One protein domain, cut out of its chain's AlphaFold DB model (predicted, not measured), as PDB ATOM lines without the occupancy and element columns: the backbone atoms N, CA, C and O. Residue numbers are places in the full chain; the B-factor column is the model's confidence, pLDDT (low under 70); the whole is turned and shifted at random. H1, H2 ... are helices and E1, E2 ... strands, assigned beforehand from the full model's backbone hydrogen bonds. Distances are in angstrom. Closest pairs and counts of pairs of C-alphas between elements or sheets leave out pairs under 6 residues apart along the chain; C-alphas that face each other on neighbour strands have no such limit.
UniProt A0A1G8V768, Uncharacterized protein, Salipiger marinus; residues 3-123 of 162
ATOM      1  N   ILE A   3     -44.017 -31.299 -22.295       94.50
ATOM      2  CA  ILE A   3     -42.835 -31.397 -21.434       94.50
ATOM      3  C   ILE A   3     -42.001 -32.541 -21.995       94.50
ATOM      4  O   ILE A   3     -42.420 -33.697 -21.947       94.50
ATOM      5  N   TRP A   4     -40.861 -32.205 -22.585       93.69
ATOM      6  CA  TRP A   4     -39.981 -33.163 -23.234       93.69
ATOM      7  C   TRP A   4     -38.866 -33.560 -22.274       93.69
ATOM      8  O   TRP A   4     -37.988 -32.756 -21.975       93.69
ATOM      9  N   THR A   5     -38.909 -34.784 -21.760       93.62
ATOM     10  CA  THR A   5     -37.957 -35.236 -20.738       93.62
ATOM     11  C   THR A   5     -36.816 -36.024 -21.361       93.62
ATOM     12  O   THR A   5     -37.031 -36.911 -22.182       93.62
ATOM     13  N   ILE A   6     -35.588 -35.698 -20.964       92.88
ATOM     14  CA  ILE A   6     -34.364 -36.387 -21.382       92.88
ATOM     15  C   ILE A   6     -33.586 -36.724 -20.118       92.88
ATOM     16  O   ILE A   6     -33.445 -35.888 -19.231       92.88
ATOM     17  N   ARG A   7     -33.091 -37.955 -19.996       93.25
ATOM     18  CA  ARG A   7     -32.268 -38.348 -18.846       93.25
ATOM     19  C   ARG A   7     -30.817 -37.928 -19.073       93.25
ATOM     20  O   ARG A   7     -30.264 -38.187 -20.142       93.25
ATOM     21  N   ALA A   8     -30.200 -37.324 -18.064       93.38
ATOM     22  CA  ALA A   8     -28.841 -36.794 -18.116       93.38
ATOM     23  C   ALA A   8     -27.803 -37.861 -18.507       93.38
ATOM     24  O   ALA A   8     -26.951 -37.620 -19.359       93.38
ATOM     25  N   ASN A   9     -27.934 -39.069 -17.953       89.44
ATOM     26  CA  ASN A   9     -27.022 -40.193 -18.183       89.44
ATOM     27  C   ASN A   9     -27.350 -41.047 -19.423       89.44
ATOM     28  O   ASN A   9     -26.799 -42.137 -19.569       89.44
ATOM     29  N   ARG A  10     -28.251 -40.604 -20.314       82.62
ATOM     30  CA  ARG A  10     -28.605 -41.375 -21.516       82.62
ATOM     31  C   ARG A  10     -27.525 -41.214 -22.601       82.62
ATOM     32  O   ARG A  10     -27.338 -40.090 -23.068       82.62
ATOM     33  N   PRO A  11     -26.869 -42.302 -23.055       66.50
ATOM     34  CA  PRO A  11     -25.758 -42.218 -24.007       66.50
ATOM     35  C   PRO A  11     -26.188 -42.045 -25.474       66.50
ATOM     36  O   PRO A  11     -25.419 -41.517 -26.267       66.50
ATOM     37  N   ALA A  12     -27.401 -42.465 -25.855       68.19
ATOM     38  CA  ALA A  12     -27.901 -42.362 -27.230       68.19
ATOM     39  C   ALA A  12     -29.188 -41.526 -27.285       68.19
ATOM     40  O   ALA A  12     -30.219 -41.943 -26.751       68.19
ATOM     41  N   ARG A  13     -29.114 -40.355 -27.934       77.62
ATOM     42  CA  ARG A  13     -30.217 -39.377 -28.055       77.62
ATOM     43  C   ARG A  13     -30.775 -39.243 -29.478       77.62
ATOM     44  O   ARG A  13     -31.626 -38.400 -29.728       77.62
ATOM     45  N   GLU A  14     -30.347 -40.112 -30.395       82.56
ATOM     46  CA  GLU A  14     -30.784 -40.083 -31.800       82.56
ATOM     47  C   GLU A  14     -32.296 -40.309 -31.945       82.56
ATOM     48  O   GLU A  14     -32.949 -39.654 -32.749       82.56
ATOM     49  N   ILE A  15     -32.882 -41.173 -31.109       86.12
ATOM     50  CA  ILE A  15     -34.338 -41.371 -31.080       86.12
ATOM     51  C   ILE A  15     -35.040 -40.077 -30.660       86.12
ATOM     52  O   ILE A  15     -36.008 -39.675 -31.297       86.12
ATOM     53  N   ASP A  16     -34.550 -39.409 -29.612       86.44
ATOM     54  CA  ASP A  16     -35.154 -38.168 -29.124       86.44
ATOM     55  C   ASP A  16     -35.078 -37.077 -30.211       86.44
ATOM     56  O   ASP A  16     -36.086 -36.430 -30.494       86.44
ATOM     57  N   ARG A  17     -33.931 -36.962 -30.898       85.88
ATOM     58  CA  ARG A  17     -33.732 -36.068 -32.050       85.88
ATOM     59  C   ARG A  17     -34.694 -36.376 -33.198       85.88
ATOM     60  O   ARG A  17     -35.352 -35.468 -33.698       85.88
ATOM     61  N   ALA A  18     -34.809 -37.641 -33.600       89.50
ATOM     62  CA  ALA A  18     -35.677 -38.050 -34.701       89.50
ATOM     63  C   ALA A  18     -37.160 -37.777 -34.402       89.50
ATOM     64  O   ALA A  18     -37.888 -37.286 -35.267       89.50
ATOM     65  N   VAL A  19     -37.616 -38.042 -33.172       90.50
ATOM     66  CA  VAL A  19     -39.012 -37.783 -32.789       90.50
ATOM     67  C   VAL A  19     -39.282 -36.280 -32.671       90.50
ATOM     68  O   VAL A  19     -40.348 -35.836 -33.100       90.50
ATOM     69  N   LEU A  20     -38.338 -35.476 -32.165       89.06
ATOM     70  CA  LEU A  20     -38.451 -34.010 -32.184       89.06
ATOM     71  C   LEU A  20     -38.519 -33.469 -33.615       89.06
ATOM     72  O   LEU A  20     -39.404 -32.671 -33.920       89.06
ATOM     73  N   ALA A  21     -37.646 -33.932 -34.510       90.00
ATOM     74  CA  ALA A  21     -37.655 -33.521 -35.912       90.00
ATOM     75  C   ALA A  21     -39.003 -33.839 -36.577       90.00
ATOM     76  O   ALA A  21     -39.629 -32.953 -37.162       90.00
ATOM     77  N   TYR A  22     -39.510 -35.062 -36.388       92.88
ATOM     78  CA  TYR A  22     -40.838 -35.454 -36.861       92.88
ATOM     79  C   TYR A  22     -41.952 -34.591 -36.250       92.88
ATOM     80  O   TYR A  22     -42.902 -34.205 -36.932       92.88
ATOM     81  N   PHE A  23     -41.844 -34.256 -34.962       92.00
ATOM     82  CA  PHE A  23     -42.792 -33.379 -34.287       92.00
ATOM     83  C   PHE A  23     -42.811 -31.980 -34.914       92.00
ATOM     84  O   PHE A  23     -43.888 -31.471 -35.226       92.00
ATOM     85  N   HIS A  24     -41.650 -31.375 -35.166       90.50
ATOM     86  CA  HIS A  24     -41.559 -30.081 -35.845       90.50
ATOM     87  C   HIS A  24     -42.115 -30.144 -37.274       90.50
ATOM     88  O   HIS A  24     -42.936 -29.304 -37.652       90.50
ATOM     89  N   GLU A  25     -41.746 -31.167 -38.042       93.69
ATOM     90  CA  GLU A  25     -42.234 -31.379 -39.408       93.69
ATOM     91  C   GLU A  25     -43.762 -31.552 -39.457       93.69
ATOM     92  O   GLU A  25     -44.444 -30.996 -40.327       93.69
ATOM     93  N   HIS A  26     -44.339 -32.257 -38.478       93.81
ATOM     94  CA  HIS A  26     -45.783 -32.442 -38.369       93.81
ATOM     95  C   HIS A  26     -46.544 -31.109 -38.315       93.81
ATOM     96  O   HIS A  26     -47.619 -30.997 -38.917       93.81
ATOM     97  N   PHE A  27     -46.008 -30.110 -37.607       93.69
ATOM     98  CA  PHE A  27     -46.610 -28.778 -37.521       93.69
ATOM     99  C   PHE A  27     -46.224 -27.879 -38.696       93.69
ATOM    100  O   PHE A  27     -47.074 -27.129 -39.170       93.69
ATOM    101  N   ALA A  28     -45.003 -27.992 -39.225       93.06
ATOM    102  CA  ALA A  28     -44.581 -27.251 -40.415       93.06
ATOM    103  C   ALA A  28     -45.465 -27.565 -41.637       93.06
ATOM    104  O   ALA A  28     -45.828 -26.675 -42.402       93.06
ATOM    105  N   THR A  29     -45.884 -28.826 -41.779       95.81
ATOM    106  CA  THR A  29     -46.771 -29.291 -42.860       95.81
ATOM    107  C   THR A  29     -48.259 -28.982 -42.630       95.81
ATOM    108  O   THR A  29     -49.080 -29.254 -43.507       95.81
ATOM    109  N   ARG A  30     -48.636 -28.423 -41.469       93.94
ATOM    110  CA  ARG A  30     -50.030 -28.143 -41.065       93.94
ATOM    111  C   ARG A  30     -50.169 -26.718 -40.526       93.94
ATOM    112  O   ARG A  30     -50.374 -26.540 -39.323       93.94
ATOM    113  N   PRO A  31     -50.088 -25.687 -41.387       92.00
ATOM    114  CA  PRO A  31     -50.071 -24.286 -40.957       92.00
ATOM    115  C   PRO A  31     -51.353 -23.847 -40.228       92.00
ATOM    116  O   PRO A  31     -51.353 -22.868 -39.484       92.00
ATOM    117  N   GLU A  32     -52.468 -24.562 -40.398       93.38
ATOM    118  CA  GLU A  32     -53.700 -24.319 -39.650       93.38
ATOM    119  C   GLU A  32     -53.594 -24.696 -38.164       93.38
ATOM    120  O   GLU A  32     -54.379 -24.191 -37.345       93.38
ATOM    121  N   ARG A  33     -52.637 -25.571 -37.825       94.38
ATOM    122  CA  ARG A  33     -52.344 -26.025 -36.469       94.38
ATOM    123  C   ARG A  33     -51.248 -25.168 -35.857       94.38
ATOM    124  O   ARG A  33     -50.154 -25.033 -36.388       94.38
ATOM    125  N   ARG A  34     -51.528 -24.622 -34.678       94.12
ATOM    126  CA  ARG A  34     -50.523 -23.914 -33.887       94.12
ATOM    127  C   ARG A  34     -49.672 -24.928 -33.130       94.12
ATOM    128  O   ARG A  34     -50.220 -25.734 -32.374       94.12
ATOM    129  N   MET A  35     -48.356 -24.856 -33.308       93.69
ATOM    130  CA  MET A  35     -47.412 -25.675 -32.554       93.69
ATOM    131  C   MET A  35     -47.513 -25.339 -31.056       93.69
ATOM    132  O   MET A  35     -47.539 -24.158 -30.697       93.69
ATOM    133  N   PRO A  36     -47.645 -26.335 -30.165       94.44
ATOM    134  CA  PRO A  36     -47.614 -26.081 -28.734       94.44
ATOM    135  C   PRO A  36     -46.176 -25.785 -28.280       94.44
ATOM    136  O   PRO A  36     -45.244 -26.371 -28.829       94.44
ATOM    137  N   PRO A  37     -45.987 -24.966 -27.230       93.69
ATOM    138  CA  PRO A  37     -44.663 -24.755 -26.659       93.69
ATOM    139  C   PRO A  37     -44.109 -26.072 -26.116       93.69
ATOM    140  O   PRO A  37     -44.855 -26.869 -25.522       93.69
ATOM    141  N   VAL A  38     -42.809 -26.277 -26.320       93.00
ATOM    142  CA  VAL A  38     -42.048 -27.433 -25.840       93.00
ATOM    143  C   VAL A  38     -41.093 -26.957 -24.751       93.00
ATOM    144  O   VAL A  38     -40.270 -26.078 -24.983       93.00
ATOM    145  N   VAL A  39     -41.206 -27.533 -23.556       93.94
ATOM    146  CA  VAL A  39     -40.269 -27.303 -22.450       93.94
ATOM    147  C   VAL A  39     -39.410 -28.548 -22.308       93.94
ATOM    148  O   VAL A  39     -39.921 -29.606 -21.943       93.94
ATOM    149  N   VAL A  40     -38.119 -28.430 -22.610       94.50
ATOM    150  CA  VAL A  40     -37.168 -29.538 -22.471       94.50
ATOM    151  C   VAL A  40     -36.659 -29.602 -21.036       94.50
ATOM    152  O   VAL A  40     -36.269 -28.587 -20.461       94.50
ATOM    153  N   VAL A  41     -36.667 -30.797 -20.456       96.31
ATOM    154  CA  VAL A  41     -36.295 -31.050 -19.062       96.31
ATOM    155  C   VAL A  41     -35.234 -32.137 -19.018       96.31
ATOM    156  O   VAL A  41     -35.462 -33.250 -19.494       96.31
ATOM    157  N   VAL A  42     -34.082 -31.821 -18.430       96.06
ATOM    158  CA  VAL A  42     -32.995 -32.781 -18.219       96.06
ATOM    159  C   VAL A  42     -33.139 -33.368 -16.822       96.06
ATOM    160  O   VAL A  42     -32.940 -32.686 -15.828       96.06
ATOM    161  N   THR A  43     -33.523 -34.632 -16.742       96.38
ATOM    162  CA  THR A  43     -33.809 -35.343 -15.487       96.38
ATOM    163  C   THR A  43     -32.634 -36.223 -15.070       96.38
ATOM    164  O   THR A  43     -31.800 -36.586 -15.901       96.38
ATOM    165  N   GLY A  44     -32.580 -36.631 -13.803       95.69
ATOM    166  CA  GLY A  44     -31.542 -37.547 -13.317       95.69
ATOM    167  C   GLY A  44     -30.199 -36.862 -13.074       95.69
ATOM    168  O   GLY A  44     -29.156 -37.488 -13.265       95.69
ATOM    169  N   ILE A  45     -30.214 -35.575 -12.708       96.06
ATOM    170  CA  ILE A  45     -29.000 -34.824 -12.355       96.06
ATOM    171  C   ILE A  45     -28.308 -35.443 -11.132       96.06
ATOM    172  O   ILE A  45     -27.088 -35.578 -11.110       96.06
ATOM    173  N   ASP A  46     -29.093 -35.944 -10.182       94.94
ATOM    174  CA  ASP A  46     -28.648 -36.738  -9.034       94.94
ATOM    175  C   ASP A  46     -27.759 -37.936  -9.421       94.94
ATOM    176  O   ASP A  46     -26.881 -38.326  -8.661       94.94
ATOM    177  N   GLN A  47     -27.926 -38.498 -10.622       94.19
ATOM    178  CA  GLN A  47     -27.189 -39.693 -11.057       94.19
ATOM    179  C   GLN A  47     -25.873 -39.394 -11.767       94.19
ATOM    180  O   GLN A  47     -25.064 -40.304 -11.947       94.19
ATOM    181  N   ILE A  48     -25.671 -38.159 -12.224       93.50
ATOM    182  CA  ILE A  48     -24.407 -37.750 -12.852       93.50
ATOM    183  C   ILE A  48     -23.468 -37.079 -11.844       93.50
ATOM    184  O   ILE A  48     -22.265 -37.010 -12.083       93.50
ATOM    185  N   LEU A  49     -23.996 -36.616 -10.707       94.06
ATOM    186  CA  LEU A  49     -23.234 -35.937  -9.668       94.06
ATOM    187  C   LEU A  49     -22.803 -36.911  -8.565       94.06
ATOM    188  O   LEU A  49     -23.626 -37.451  -7.836       94.06
ATOM    189  N   ARG A  50     -21.491 -37.084  -8.383       88.81
ATOM    190  CA  ARG A  50     -20.933 -38.004  -7.372       88.81
ATOM    191  C   ARG A  50     -21.154 -37.560  -5.920       88.81
ATOM    192  O   ARG A  50     -21.107 -38.397  -5.030       88.81
ATOM    193  N   GLY A  51     -21.363 -36.264  -5.688       87.62
ATOM    194  CA  GLY A  51     -21.532 -35.661  -4.360       87.62
ATOM    195  C   GLY A  51     -22.984 -35.484  -3.920       87.62
ATOM    196  O   GLY A  51     -23.246 -34.691  -3.028       87.62
ATOM    197  N   TRP A  52     -23.934 -36.150  -4.578       90.38
ATOM    198  CA  TRP A  52     -25.346 -35.997  -4.250       90.38
ATOM    199  C   TRP A  52     -25.717 -36.692  -2.922       90.38
ATOM    200  O   TRP A  52     -25.323 -37.844  -2.727       90.38
ATOM    201  N   PRO A  53     -26.527 -36.068  -2.041       90.88
ATOM    202  CA  PRO A  53     -27.055 -34.705  -2.129       90.88
ATOM    203  C   PRO A  53     -26.047 -33.641  -1.673       90.88
ATOM    204  O   PRO A  53     -25.235 -33.876  -0.781       90.88
ATOM    205  N   TYR A  54     -26.149 -32.441  -2.246       89.00
ATOM    206  CA  TYR A  54     -25.332 -31.297  -1.835       89.00
ATOM    207  C   TYR A  54     -25.985 -30.545  -0.669       89.00
ATOM    208  O   TYR A  54     -27.211 -30.443  -0.591       89.00
ATOM    209  N   ALA A  55     -25.162 -29.998   0.232       85.50
ATOM    210  CA  ALA A  55     -25.639 -29.209   1.364       85.50
ATOM    211  C   ALA A  55     -26.434 -27.984   0.886       85.50
ATOM    212  O   ALA A  55     -26.062 -27.335  -0.091       85.50
ATOM    213  N   GLU A  56     -27.545 -27.691   1.567       84.62
ATOM    214  CA  GLU A  56     -28.428 -26.550   1.264       84.62
ATOM    215  C   GLU A  56     -28.930 -26.498  -0.195       84.62
ATOM    216  O   GLU A  56     -29.385 -25.457  -0.661       84.62
ATOM    217  N   ASN A  57     -28.877 -27.621  -0.927       82.94
ATOM    218  CA  ASN A  57     -29.189 -27.701  -2.358       82.94
ATOM    219  C   ASN A  57     -28.316 -26.793  -3.250       82.94
ATOM    220  O   ASN A  57     -28.700 -26.466  -4.378       82.94
ATOM    221  N   LEU A  58     -27.126 -26.418  -2.770       88.94
ATOM    222  CA  LEU A  58     -26.149 -25.624  -3.508       88.94
ATOM    223  C   LEU A  58     -25.113 -26.544  -4.155       88.94
ATOM    224  O   LEU A  58     -24.290 -27.162  -3.481       88.94
ATOM    225  N   LEU A  59     -25.158 -26.640  -5.481       92.19
ATOM    226  CA  LEU A  59     -24.147 -27.369  -6.242       92.19
ATOM    227  C   LEU A  59     -22.800 -26.635  -6.162       92.19
ATOM    228  O   LEU A  59     -22.757 -25.408  -6.223       92.19
ATOM    229  N   SER A  60     -21.703 -27.389  -6.062       93.69
ATOM    230  CA  SER A  60     -20.356 -26.831  -6.224       93.69
ATOM    231  C   SER A  60     -20.136 -26.332  -7.656       93.69
ATOM    232  O   SER A  60     -20.828 -26.764  -8.581       93.69
ATOM    233  N   ASP A  61     -19.129 -25.481  -7.868       94.00
ATOM    234  CA  ASP A  61     -18.784 -24.979  -9.207       94.00
ATOM    235  C   ASP A  61     -18.472 -26.116 -10.195       94.00
ATOM    236  O   ASP A  61     -18.911 -26.087 -11.344       94.00
ATOM    237  N   GLU A  62     -17.778 -27.162  -9.735       94.56
ATOM    238  CA  GLU A  62     -17.492 -28.359 -10.535       94.56
ATOM    239  C   GLU A  62     -18.782 -29.098 -10.930       94.56
ATOM    240  O   GLU A  62     -18.972 -29.459 -12.093       94.56
ATOM    241  N   ALA A  63     -19.704 -29.282  -9.980       95.12
ATOM    242  CA  ALA A  63     -20.990 -29.924 -10.234       95.12
ATOM    243  C   ALA A  63     -21.859 -29.096 -11.190       95.12
ATOM    244  O   ALA A  63     -22.474 -29.651 -12.102       95.12
ATOM    245  N   MET A  64     -21.875 -27.773 -11.023       95.38
ATOM    246  CA  MET A  64     -22.555 -26.852 -11.933       95.38
ATOM    247  C   MET A  64     -21.969 -26.906 -13.343       95.38
ATOM    248  O   MET A  64     -22.737 -26.926 -14.304       95.38
ATOM    249  N   GLY A  65     -20.640 -26.977 -13.473       96.12
ATOM    250  CA  GLY A  65     -19.958 -27.136 -14.759       96.12
ATOM    251  C   GLY A  65     -20.393 -28.410 -15.482       96.12
ATOM    252  O   GLY A  65     -20.835 -28.353 -16.627       96.12
ATOM    253  N   LEU A  66     -20.399 -29.546 -14.777       95.44
ATOM    254  CA  LEU A  66     -20.856 -30.818 -15.338       95.44
ATOM    255  C   LEU A  66     -22.332 -30.773 -15.777       95.44
ATOM    256  O   LEU A  66     -22.688 -31.291 -16.837       95.44
ATOM    257  N   VAL A  67     -23.205 -30.142 -14.985       95.81
ATOM    258  CA  VAL A  67     -24.617 -29.949 -15.359       95.81
ATOM    259  C   VAL A  67     -24.740 -29.061 -16.598       95.81
ATOM    260  O   VAL A  67     -25.530 -29.378 -17.490       95.81
ATOM    261  N   ALA A  68     -23.965 -27.977 -16.676       95.06
ATOM    262  CA  ALA A  68     -23.962 -27.071 -17.819       95.06
ATOM    263  C   ALA A  68     -23.531 -27.785 -19.107       95.06
ATOM    264  O   ALA A  68     -24.209 -27.641 -20.126       95.06
ATOM    265  N   ASP A  69     -22.490 -28.617 -19.048       94.25
ATOM    266  CA  ASP A  69     -22.016 -29.407 -20.188       94.25
ATOM    267  C   ASP A  69     -23.085 -30.387 -20.685       94.25
ATOM    268  O   ASP A  69     -23.352 -30.479 -21.888       94.25
ATOM    269  N   VAL A  70     -23.767 -31.083 -19.769       93.50
ATOM    270  CA  VAL A  70     -24.869 -31.989 -20.130       93.50
ATOM    271  C   VAL A  70     -26.033 -31.221 -20.753       93.50
ATOM    272  O   VAL A  70     -26.576 -31.654 -21.770       93.50
ATOM    273  N   VAL A  71     -26.423 -30.081 -20.177       93.69
ATOM    274  CA  VAL A  71     -27.502 -29.239 -20.716       93.69
ATOM    275  C   VAL A  71     -27.144 -28.708 -22.102       93.69
ATOM    276  O   VAL A  71     -27.996 -28.738 -22.989       93.69
ATOM    277  N   ALA A  72     -25.902 -28.270 -22.312       91.69
ATOM    278  CA  ALA A  72     -25.418 -27.799 -23.605       91.69
ATOM    279  C   ALA A  72     -25.435 -28.921 -24.652       91.69
ATOM    280  O   ALA A  72     -25.959 -28.727 -25.748       91.69
ATOM    281  N   ALA A  73     -24.953 -30.117 -24.300       89.94
ATOM    282  CA  ALA A  73     -25.003 -31.277 -25.185       89.94
ATOM    283  C   ALA A  73     -26.448 -31.641 -25.562       89.94
ATOM    284  O   ALA A  73     -26.751 -31.866 -26.732       89.94
ATOM    285  N   VAL A  74     -27.368 -31.630 -24.589       90.44
ATOM    286  CA  VAL A  74     -28.794 -31.860 -24.850       90.44
ATOM    287  C   VAL A  74     -29.380 -30.778 -25.756       90.44
ATOM    288  O   VAL A  74     -30.132 -31.114 -26.664       90.44
ATOM    289  N   ALA A  75     -29.041 -29.503 -25.543       89.25
ATOM    290  CA  ALA A  75     -29.527 -28.396 -26.366       89.25
ATOM    291  C   ALA A  75     -29.084 -28.516 -27.835       89.25
ATOM    292  O   ALA A  75     -29.870 -28.245 -28.739       89.25
ATOM    293  N   VAL A  76     -27.857 -28.987 -28.078       87.38
ATOM    294  CA  VAL A  76     -27.376 -29.300 -29.431       87.38
ATOM    295  C   VAL A  76     -28.152 -30.479 -30.025       87.38
ATOM    296  O   VAL A  76     -28.588 -30.418 -31.174       87.38
ATOM    297  N   ASP A  77     -28.369 -31.539 -29.244       84.00
ATOM    298  CA  ASP A  77     -29.008 -32.764 -29.727       84.00
ATOM    299  C   ASP A  77     -30.458 -32.570 -30.174       84.00
ATOM    300  O   ASP A  77     -30.877 -33.195 -31.151       84.00
ATOM    301  N   ILE A  78     -31.208 -31.705 -29.489       81.75
ATOM    302  CA  ILE A  78     -32.608 -31.400 -29.814       81.75
ATOM    303  C   ILE A  78     -32.766 -30.490 -31.041       81.75
ATOM    304  O   ILE A  78     -33.885 -30.330 -31.519       81.75
ATOM    305  N   GLY A  79     -31.678 -29.914 -31.568       71.94
ATOM    306  CA  GLY A  79     -31.679 -29.163 -32.829       71.94
ATOM    307  C   GLY A  79     -32.436 -27.830 -32.807       71.94
ATOM    308  O   GLY A  79     -32.629 -27.219 -33.857       71.94
ATOM    309  N   ASP A  80     -32.857 -27.363 -31.630       69.06
ATOM    310  CA  ASP A  80     -33.500 -26.066 -31.438       69.06
ATOM    311  C   ASP A  80     -32.504 -25.094 -30.794       69.06
ATOM    312  O   ASP A  80     -32.273 -25.118 -29.585       69.06
ATOM    313  N   ASN A  81     -31.929 -24.206 -31.612       58.34
ATOM    314  CA  ASN A  81     -30.950 -23.200 -31.181       58.34
ATOM    315  C   ASN A  81     -31.499 -22.218 -30.121       58.34
ATOM    316  O   ASN A  81     -30.724 -21.482 -29.510       58.34
ATOM    317  N   GLY A  82     -32.820 -22.170 -29.910       67.62
ATOM    318  CA  GLY A  82     -33.464 -21.358 -28.876       67.62
ATOM    319  C   GLY A  82     -33.837 -22.129 -27.609       67.62
ATOM    320  O   GLY A  82     -34.223 -21.507 -26.609       67.62
ATOM    321  N   ALA A  83     -33.734 -23.459 -27.617       76.62
ATOM    322  CA  ALA A  83     -34.129 -24.267 -26.480       76.62
ATOM    323  C   ALA A  83     -33.186 -24.042 -25.294       76.62
ATOM    324  O   ALA A  83     -31.962 -24.017 -25.403       76.62
ATOM    325  N   ARG A  84     -33.785 -23.891 -24.112       89.12
ATOM    326  CA  ARG A  84     -33.068 -23.762 -22.840       89.12
ATOM    327  C   ARG A  84     -33.531 -24.891 -21.926       89.12
ATOM    328  O   ARG A  84     -34.486 -24.664 -21.174       89.12
ATOM    329  N   PRO A  85     -32.940 -26.097 -22.043       94.44
ATOM    330  CA  PRO A  85     -33.330 -27.228 -21.221       94.44
ATOM    331  C   PRO A  85     -33.187 -26.899 -19.735       94.44
ATOM    332  O   PRO A  85     -32.231 -26.240 -19.329       94.44
ATOM    333  N   VAL A  86     -34.142 -27.350 -18.927       97.00
ATOM    334  CA  VAL A  86     -34.128 -27.138 -17.476       97.00
ATOM    335  C   VAL A  86     -33.622 -28.414 -16.800       97.00
ATOM    336  O   VAL A  86     -34.321 -29.430 -16.863       97.00
ATOM    337  N   PRO A  87     -32.426 -28.415 -16.186       97.19
ATOM    338  CA  PRO A  87     -31.928 -29.570 -15.448       97.19
ATOM    339  C   PRO A  87     -32.647 -29.696 -14.105       97.19
ATOM    340  O   PRO A  87     -32.850 -28.689 -13.437       97.19
ATOM    341  N   VAL A  88     -33.034 -30.903 -13.700       97.50
ATOM    342  CA  VAL A  88     -33.745 -31.165 -12.442       97.50
ATOM    343  C   VAL A  88     -33.316 -32.489 -11.811       97.50
ATOM    344  O   VAL A  88     -33.027 -33.471 -12.506       97.50
ATOM    345  N   ALA A  89     -33.360 -32.537 -10.483       96.38
ATOM    346  CA  ALA A  89     -33.398 -33.778  -9.717       96.38
ATOM    347  C   ALA A  89     -34.767 -33.876  -9.036       96.38
ATOM    348  O   ALA A  89     -35.220 -32.919  -8.411       96.38
ATOM    349  N   LEU A  90     -35.438 -35.016  -9.214       93.38
ATOM    350  CA  LEU A  90     -36.788 -35.272  -8.687       93.38
ATOM    351  C   LEU A  90     -36.778 -36.230  -7.486       93.38
ATOM    352  O   LEU A  90     -37.830 -36.555  -6.948       93.38
ATOM    353  N   VAL A  91     -35.599 -36.734  -7.116       90.06
ATOM    354  CA  VAL A  91     -35.387 -37.538  -5.910       90.06
ATOM    355  C   VAL A  91     -35.035 -36.587  -4.775       90.06
ATOM    356  O   VAL A  91     -34.273 -35.652  -5.003       90.06
ATOM    357  N   GLU A  92     -35.562 -36.836  -3.575       85.50
ATOM    358  CA  GLU A  92     -35.273 -36.014  -2.397       85.50
ATOM    359  C   GLU A  92     -33.751 -35.968  -2.108       85.50
ATOM    360  O   GLU A  92     -33.110 -37.027  -2.073       85.50
ATOM    361  N   PRO A  93     -33.163 -34.777  -1.883       89.75
ATOM    362  CA  PRO A  93     -33.800 -33.464  -1.953       89.75
ATOM    363  C   PRO A  93     -34.053 -33.008  -3.393       89.75
ATOM    364  O   PRO A  93     -33.150 -33.029  -4.224       89.75
ATOM    365  N   GLU A  94     -35.271 -32.554  -3.700       94.06
ATOM    366  CA  GLU A  94     -35.552 -31.993  -5.024       94.06
ATOM    367  C   GLU A  94     -34.635 -30.800  -5.338       94.06
ATOM    368  O   GLU A  94     -34.368 -29.949  -4.488       94.06
ATOM    369  N   TRP A  95     -34.219 -30.681  -6.601       96.31
ATOM    370  CA  TRP A  95     -33.398 -29.557  -7.051       96.31
ATOM    371  C   TRP A  95     -33.895 -28.970  -8.364       96.31
ATOM    372  O   TRP A  95     -34.231 -29.687  -9.312       96.31
ATOM    373  N   ASN A  96     -33.913 -27.635  -8.404       96.06
ATOM    374  CA  ASN A  96     -34.291 -26.806  -9.551       96.06
ATOM    375  C   ASN A  96     -35.734 -27.012 -10.070       96.06
ATOM    376  O   ASN A  96     -36.107 -26.525 -11.141       96.06
ATOM    377  N   THR A  97     -36.594 -27.681  -9.292       95.88
ATOM    378  CA  THR A  97     -38.019 -27.877  -9.614       95.88
ATOM    379  C   THR A  97     -38.807 -26.562  -9.598       95.88
ATOM    380  O   THR A  97     -39.766 -26.412 -10.360       95.88
ATOM    381  N   GLY A  98     -38.363 -25.569  -8.816       96.56
ATOM    382  CA  GLY A  98     -38.881 -24.196  -8.853       96.56
ATOM    383  C   GLY A  98     -38.708 -23.542 -10.227       96.56
ATOM    384  O   GLY A  98     -39.686 -23.115 -10.833       96.56
ATOM    385  N   THR A  99     -37.500 -23.574 -10.796       96.44
ATOM    386  CA  THR A  99     -37.238 -23.031 -12.138       96.44
ATOM    387  C   THR A  99     -38.015 -23.765 -13.229       96.44
ATOM    388  O   THR A  99     -38.488 -23.137 -14.180       96.44
ATOM    389  N   LEU A 100     -38.204 -25.084 -13.099       97.12
ATOM    390  CA  LEU A 100     -39.082 -25.828 -14.004       97.12
ATOM    391  C   LEU A 100     -40.531 -25.327 -13.918       97.12
ATOM    392  O   LEU A 100     -41.174 -25.118 -14.949       97.12
ATOM    393  N   ARG A 101     -41.040 -25.102 -12.702       97.75
ATOM    394  CA  ARG A 101     -42.388 -24.570 -12.474       97.75
ATOM    395  C   ARG A 101     -42.553 -23.188 -13.105       97.75
ATOM    396  O   ARG A 101     -43.514 -22.991 -13.848       97.75
ATOM    397  N   ASP A 102     -41.601 -22.287 -12.893       97.62
ATOM    398  CA  ASP A 102     -41.628 -20.936 -13.461       97.62
ATOM    399  C   ASP A 102     -41.605 -20.978 -14.993       97.62
ATOM    400  O   ASP A 102     -42.376 -20.288 -15.664       97.62
ATOM    401  N   ARG A 103     -40.779 -21.859 -15.576       95.81
ATOM    402  CA  ARG A 103     -40.727 -22.056 -17.030       95.81
ATOM    403  C   ARG A 103     -42.057 -22.558 -17.587       95.81
ATOM    404  O   ARG A 103     -42.519 -22.068 -18.615       95.81
ATOM    405  N   VAL A 104     -42.677 -23.528 -16.920       95.88
ATOM    406  CA  VAL A 104     -43.995 -24.057 -17.297       95.88
ATOM    407  C   VAL A 104     -45.061 -22.961 -17.234       95.88
ATOM    408  O   VAL A 104     -45.856 -22.823 -18.167       95.88
ATOM    409  N   GLN A 105     -45.057 -22.150 -16.175       97.50
ATOM    410  CA  GLN A 105     -45.986 -21.030 -16.017       97.50
ATOM    411  C   GLN A 105     -45.805 -19.978 -17.117       97.50
ATOM    412  O   GLN A 105     -46.797 -19.533 -17.698       97.50
ATOM    413  N   ALA A 106     -44.562 -19.649 -17.477       96.06
ATOM    414  CA  ALA A 106     -44.258 -18.692 -18.541       96.06
ATOM    415  C   ALA A 106     -44.849 -19.095 -19.909       96.06
ATOM    416  O   ALA A 106     -45.241 -18.232 -20.692       96.06
ATOM    417  N   HIS A 107     -44.981 -20.397 -20.188       95.62
ATOM    418  CA  HIS A 107     -45.557 -20.903 -21.442       95.62
ATOM    419  C   HIS A 107     -47.064 -21.198 -21.377       95.62
ATOM    420  O   HIS A 107     -47.654 -21.592 -22.389       95.62
ATOM    421  N   LEU A 108     -47.725 -20.998 -20.231       96.00
ATOM    422  CA  LEU A 108     -49.131 -21.373 -20.049       96.00
ATOM    423  C   LEU A 108     -50.066 -20.660 -21.039       96.00
ATOM    424  O   LEU A 108     -50.931 -21.295 -21.644       96.00
ATOM    425  N   GLY A 109     -49.871 -19.356 -21.257       97.25
ATOM    426  CA  GLY A 109     -50.689 -18.582 -22.195       97.25
ATOM    427  C   GLY A 109     -50.604 -19.118 -23.629       97.25
ATOM    428  O   GLY A 109     -51.625 -19.367 -24.275       97.25
ATOM    429  N   GLU A 110     -49.389 -19.375 -24.111       95.50
ATOM    430  CA  GLU A 110     -49.157 -19.947 -25.440       95.50
ATOM    431  C   GLU A 110     -49.710 -21.376 -25.555       95.50
ATOM    432  O   GLU A 110     -50.326 -21.745 -26.562       95.50
ATOM    433  N   ALA A 111     -49.567 -22.173 -24.495       96.25
ATOM    434  CA  ALA A 111     -50.109 -23.521 -24.421       96.25
ATOM    435  C   ALA A 111     -51.633 -23.547 -24.590       96.25
ATOM    436  O   ALA A 111     -52.150 -24.379 -25.342       96.25
ATOM    437  N   LEU A 112     -52.342 -22.623 -23.933       97.50
ATOM    438  CA  LEU A 112     -53.792 -22.477 -24.049       97.50
ATOM    439  C   LEU A 112     -54.204 -22.033 -25.459       97.50
ATOM    440  O   LEU A 112     -55.195 -22.531 -25.998       97.50
ATOM    441  N   MET A 113     -53.433 -21.152 -26.105       96.94
ATOM    442  CA  MET A 113     -53.682 -20.772 -27.502       96.94
ATOM    443  C   MET A 113     -53.559 -21.971 -28.450       96.94
ATOM    444  O   MET A 113     -54.425 -22.163 -29.309       96.94
ATOM    445  N   ALA A 114     -52.525 -22.802 -28.284       96.00
ATOM    446  CA  ALA A 114     -52.354 -24.023 -29.070       96.00
ATOM    447  C   ALA A 114     -53.500 -25.025 -28.829       96.00
ATOM    448  O   ALA A 114     -54.058 -25.571 -29.783       96.00
ATOM    449  N   GLN A 115     -53.929 -25.205 -27.575       95.81
ATOM    450  CA  GLN A 115     -55.066 -26.066 -27.227       95.81
ATOM    451  C   GLN A 115     -56.375 -25.586 -27.875       95.81
ATOM    452  O   GLN A 115     -57.097 -26.381 -28.477       95.81
ATOM    453  N   ARG A 116     -56.674 -24.283 -27.807       96.06
ATOM    454  CA  ARG A 116     -57.864 -23.695 -28.448       96.06
ATOM    455  C   ARG A 116     -57.822 -23.834 -29.967       96.06
ATOM    456  O   ARG A 116     -58.841 -24.141 -30.586       96.06
ATOM    457  N   ASN A 117     -56.656 -23.618 -30.576       95.88
ATOM    458  CA  ASN A 117     -56.475 -23.813 -32.011       95.88
ATOM    459  C   ASN A 117     -56.768 -25.268 -32.417       95.88
ATOM    460  O   ASN A 117     -57.516 -25.469 -33.373       95.88
ATOM    461  N   ARG A 118     -56.261 -26.251 -31.659       93.25
ATOM    462  CA  ARG A 118     -56.519 -27.678 -31.896       93.25
ATOM    463  C   ARG A 118     -58.017 -27.985 -31.941       93.25
ATOM    464  O   ARG A 118     -58.492 -28.510 -32.946       93.25
ATOM    465  N   LEU A 119     -58.763 -27.559 -30.918       93.06
ATOM    466  CA  LEU A 119     -60.216 -27.763 -30.841       93.06
ATOM    467  C   LEU A 119     -60.955 -27.129 -32.029       93.06
ATOM    468  O   LEU A 119     -61.860 -27.727 -32.606       93.06
ATOM    469  N   ARG A 120     -60.548 -25.924 -32.449       92.62
ATOM    470  CA  ARG A 120     -61.143 -25.243 -33.610       92.62
ATOM    471  C   ARG A 120     -60.920 -26.014 -34.915       92.62
ATOM    472  O   ARG A 120     -61.822 -26.064 -35.750       92.62
ATOM    473  N   VAL A 121     -59.720 -26.557 -35.122       90.62
ATOM    474  CA  VAL A 121     -59.373 -27.314 -36.336       90.62
ATOM    475  C   VAL A 121     -60.119 -28.650 -36.367       90.62
ATOM    476  O   VAL A 121     -60.703 -28.994 -37.394       90.62
ATOM    477  N   GLU A 122     -60.172 -29.357 -35.238       87.44
ATOM    478  CA  GLU A 122     -60.875 -30.640 -35.100       87.44
ATOM    479  C   GLU A 122     -62.385 -30.494 -35.322       87.44
ATOM    480  O   GLU A 122     -62.961 -31.219 -36.134       87.44
ATOM    481  N   ASN A 123     -63.013 -29.482 -34.717       79.56
ATOM    482  CA  ASN A 123     -64.447 -29.238 -34.888       79.56
ATOM    483  C   ASN A 123     -64.814 -28.900 -36.344       79.56
ATOM    484  O   ASN A 123     -65.818 -29.385 -36.862       79.56
TER     485      ASN A 123
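What this domain is: This is residues 3 to 123 of the 162 residues of an uncharacterized protein of Salipiger marinus (UniProt A0A1G8V768). A small sheet of three parallel strands, E1, E2 and E3, is the core, with H2 packed over one face and H3 over the other. H1 lies farther out and comes near H2 at one end, while H4 follows H3 past the sheet toward one end of the long axis, with Ala 55 of the long link between E2 and H2 at the opposite end. The printed part has 121 residues with four named helices and three named strands, in the order E1 H1 E2 H2 E3 H3 H4; the sheet's order is E1 E2 E3, and the class is mostly helix. It is only just loose, close to compact, with a radius of gyration of the C-alphas of 16.5 A, and elongated, with spans of 53 by 28 by 20 A.

How they stand to each other: E1, residues 3 to 7, is an edge strand, parallel to the inner strand E2, residues 38 to 43, at 27 degrees; N 4 and O 39 are 2.8 A apart, within hydrogen-bond range. H1, residues 14 to 28, only grazes the sheet with its residues 16 to 20, and E1, H1 and E2 form a strand-helix-strand unit, two parallel neighbour strands joined through a helix, with a right-handed crossover. H2, residues 61 to 77, is on the sheet at a height of 9.9 A, slantwise to the strands at 44 degrees to E2 on the local plane; the closest C-alphas of H2 and E2 are those of Val 71 and Val 42, 7.0 A apart. H1 and H2 are close but not clearly touching, the closest C-alphas being those of Arg 17 and Asp 77, 6.2 A apart. E3, residues 86 to 88, is parallel to E2 at 33 degrees, with N 42 and O 86 2.9 A apart, within hydrogen-bond range; E2, H2 and E3 form a second such unit, also right-handed. H3, residues 97 to 106, is on the opposite face from H2, in three layers with helices on both faces of the sheet, at a height of 9.1 A and along the strands; the closest C-alphas of H3 and E3 are those of Thr 97 and Val 88, 6.1 A apart. H4, residues 108 to 123, is not on the sheet and meets H3 only through their link. In H1, H2, H3 and H4 every O i to N i+4 pair is within hydrogen-bond range.

Where its parts are: E1 begins at C-alpha 3, (-42.835, -31.397, -21.434), and measures 12.9 A from first to last C-alpha. H1 measures 20.7 A, E2 15.4 A, H2 24.2 A, E3 6.5 A, H3 14.2 A and H4 22.7 A. H2 begins at C-alpha 61, (-18.784, -24.979, -9.207), and H4 ends at C-alpha 123, (-64.447, -29.238, -34.888).

The domain as a whole: The two C-alphas farthest apart are those of Ala 55 and Asn 123, 53.1 A. The printed part has no cut. The link from E2 to H2, residues 44 to 60, is long, and that from H3 to H4 is tight. The mean pLDDT of the printed part is 91.2; residues 11 to 12 and 80 to 82 are under 70.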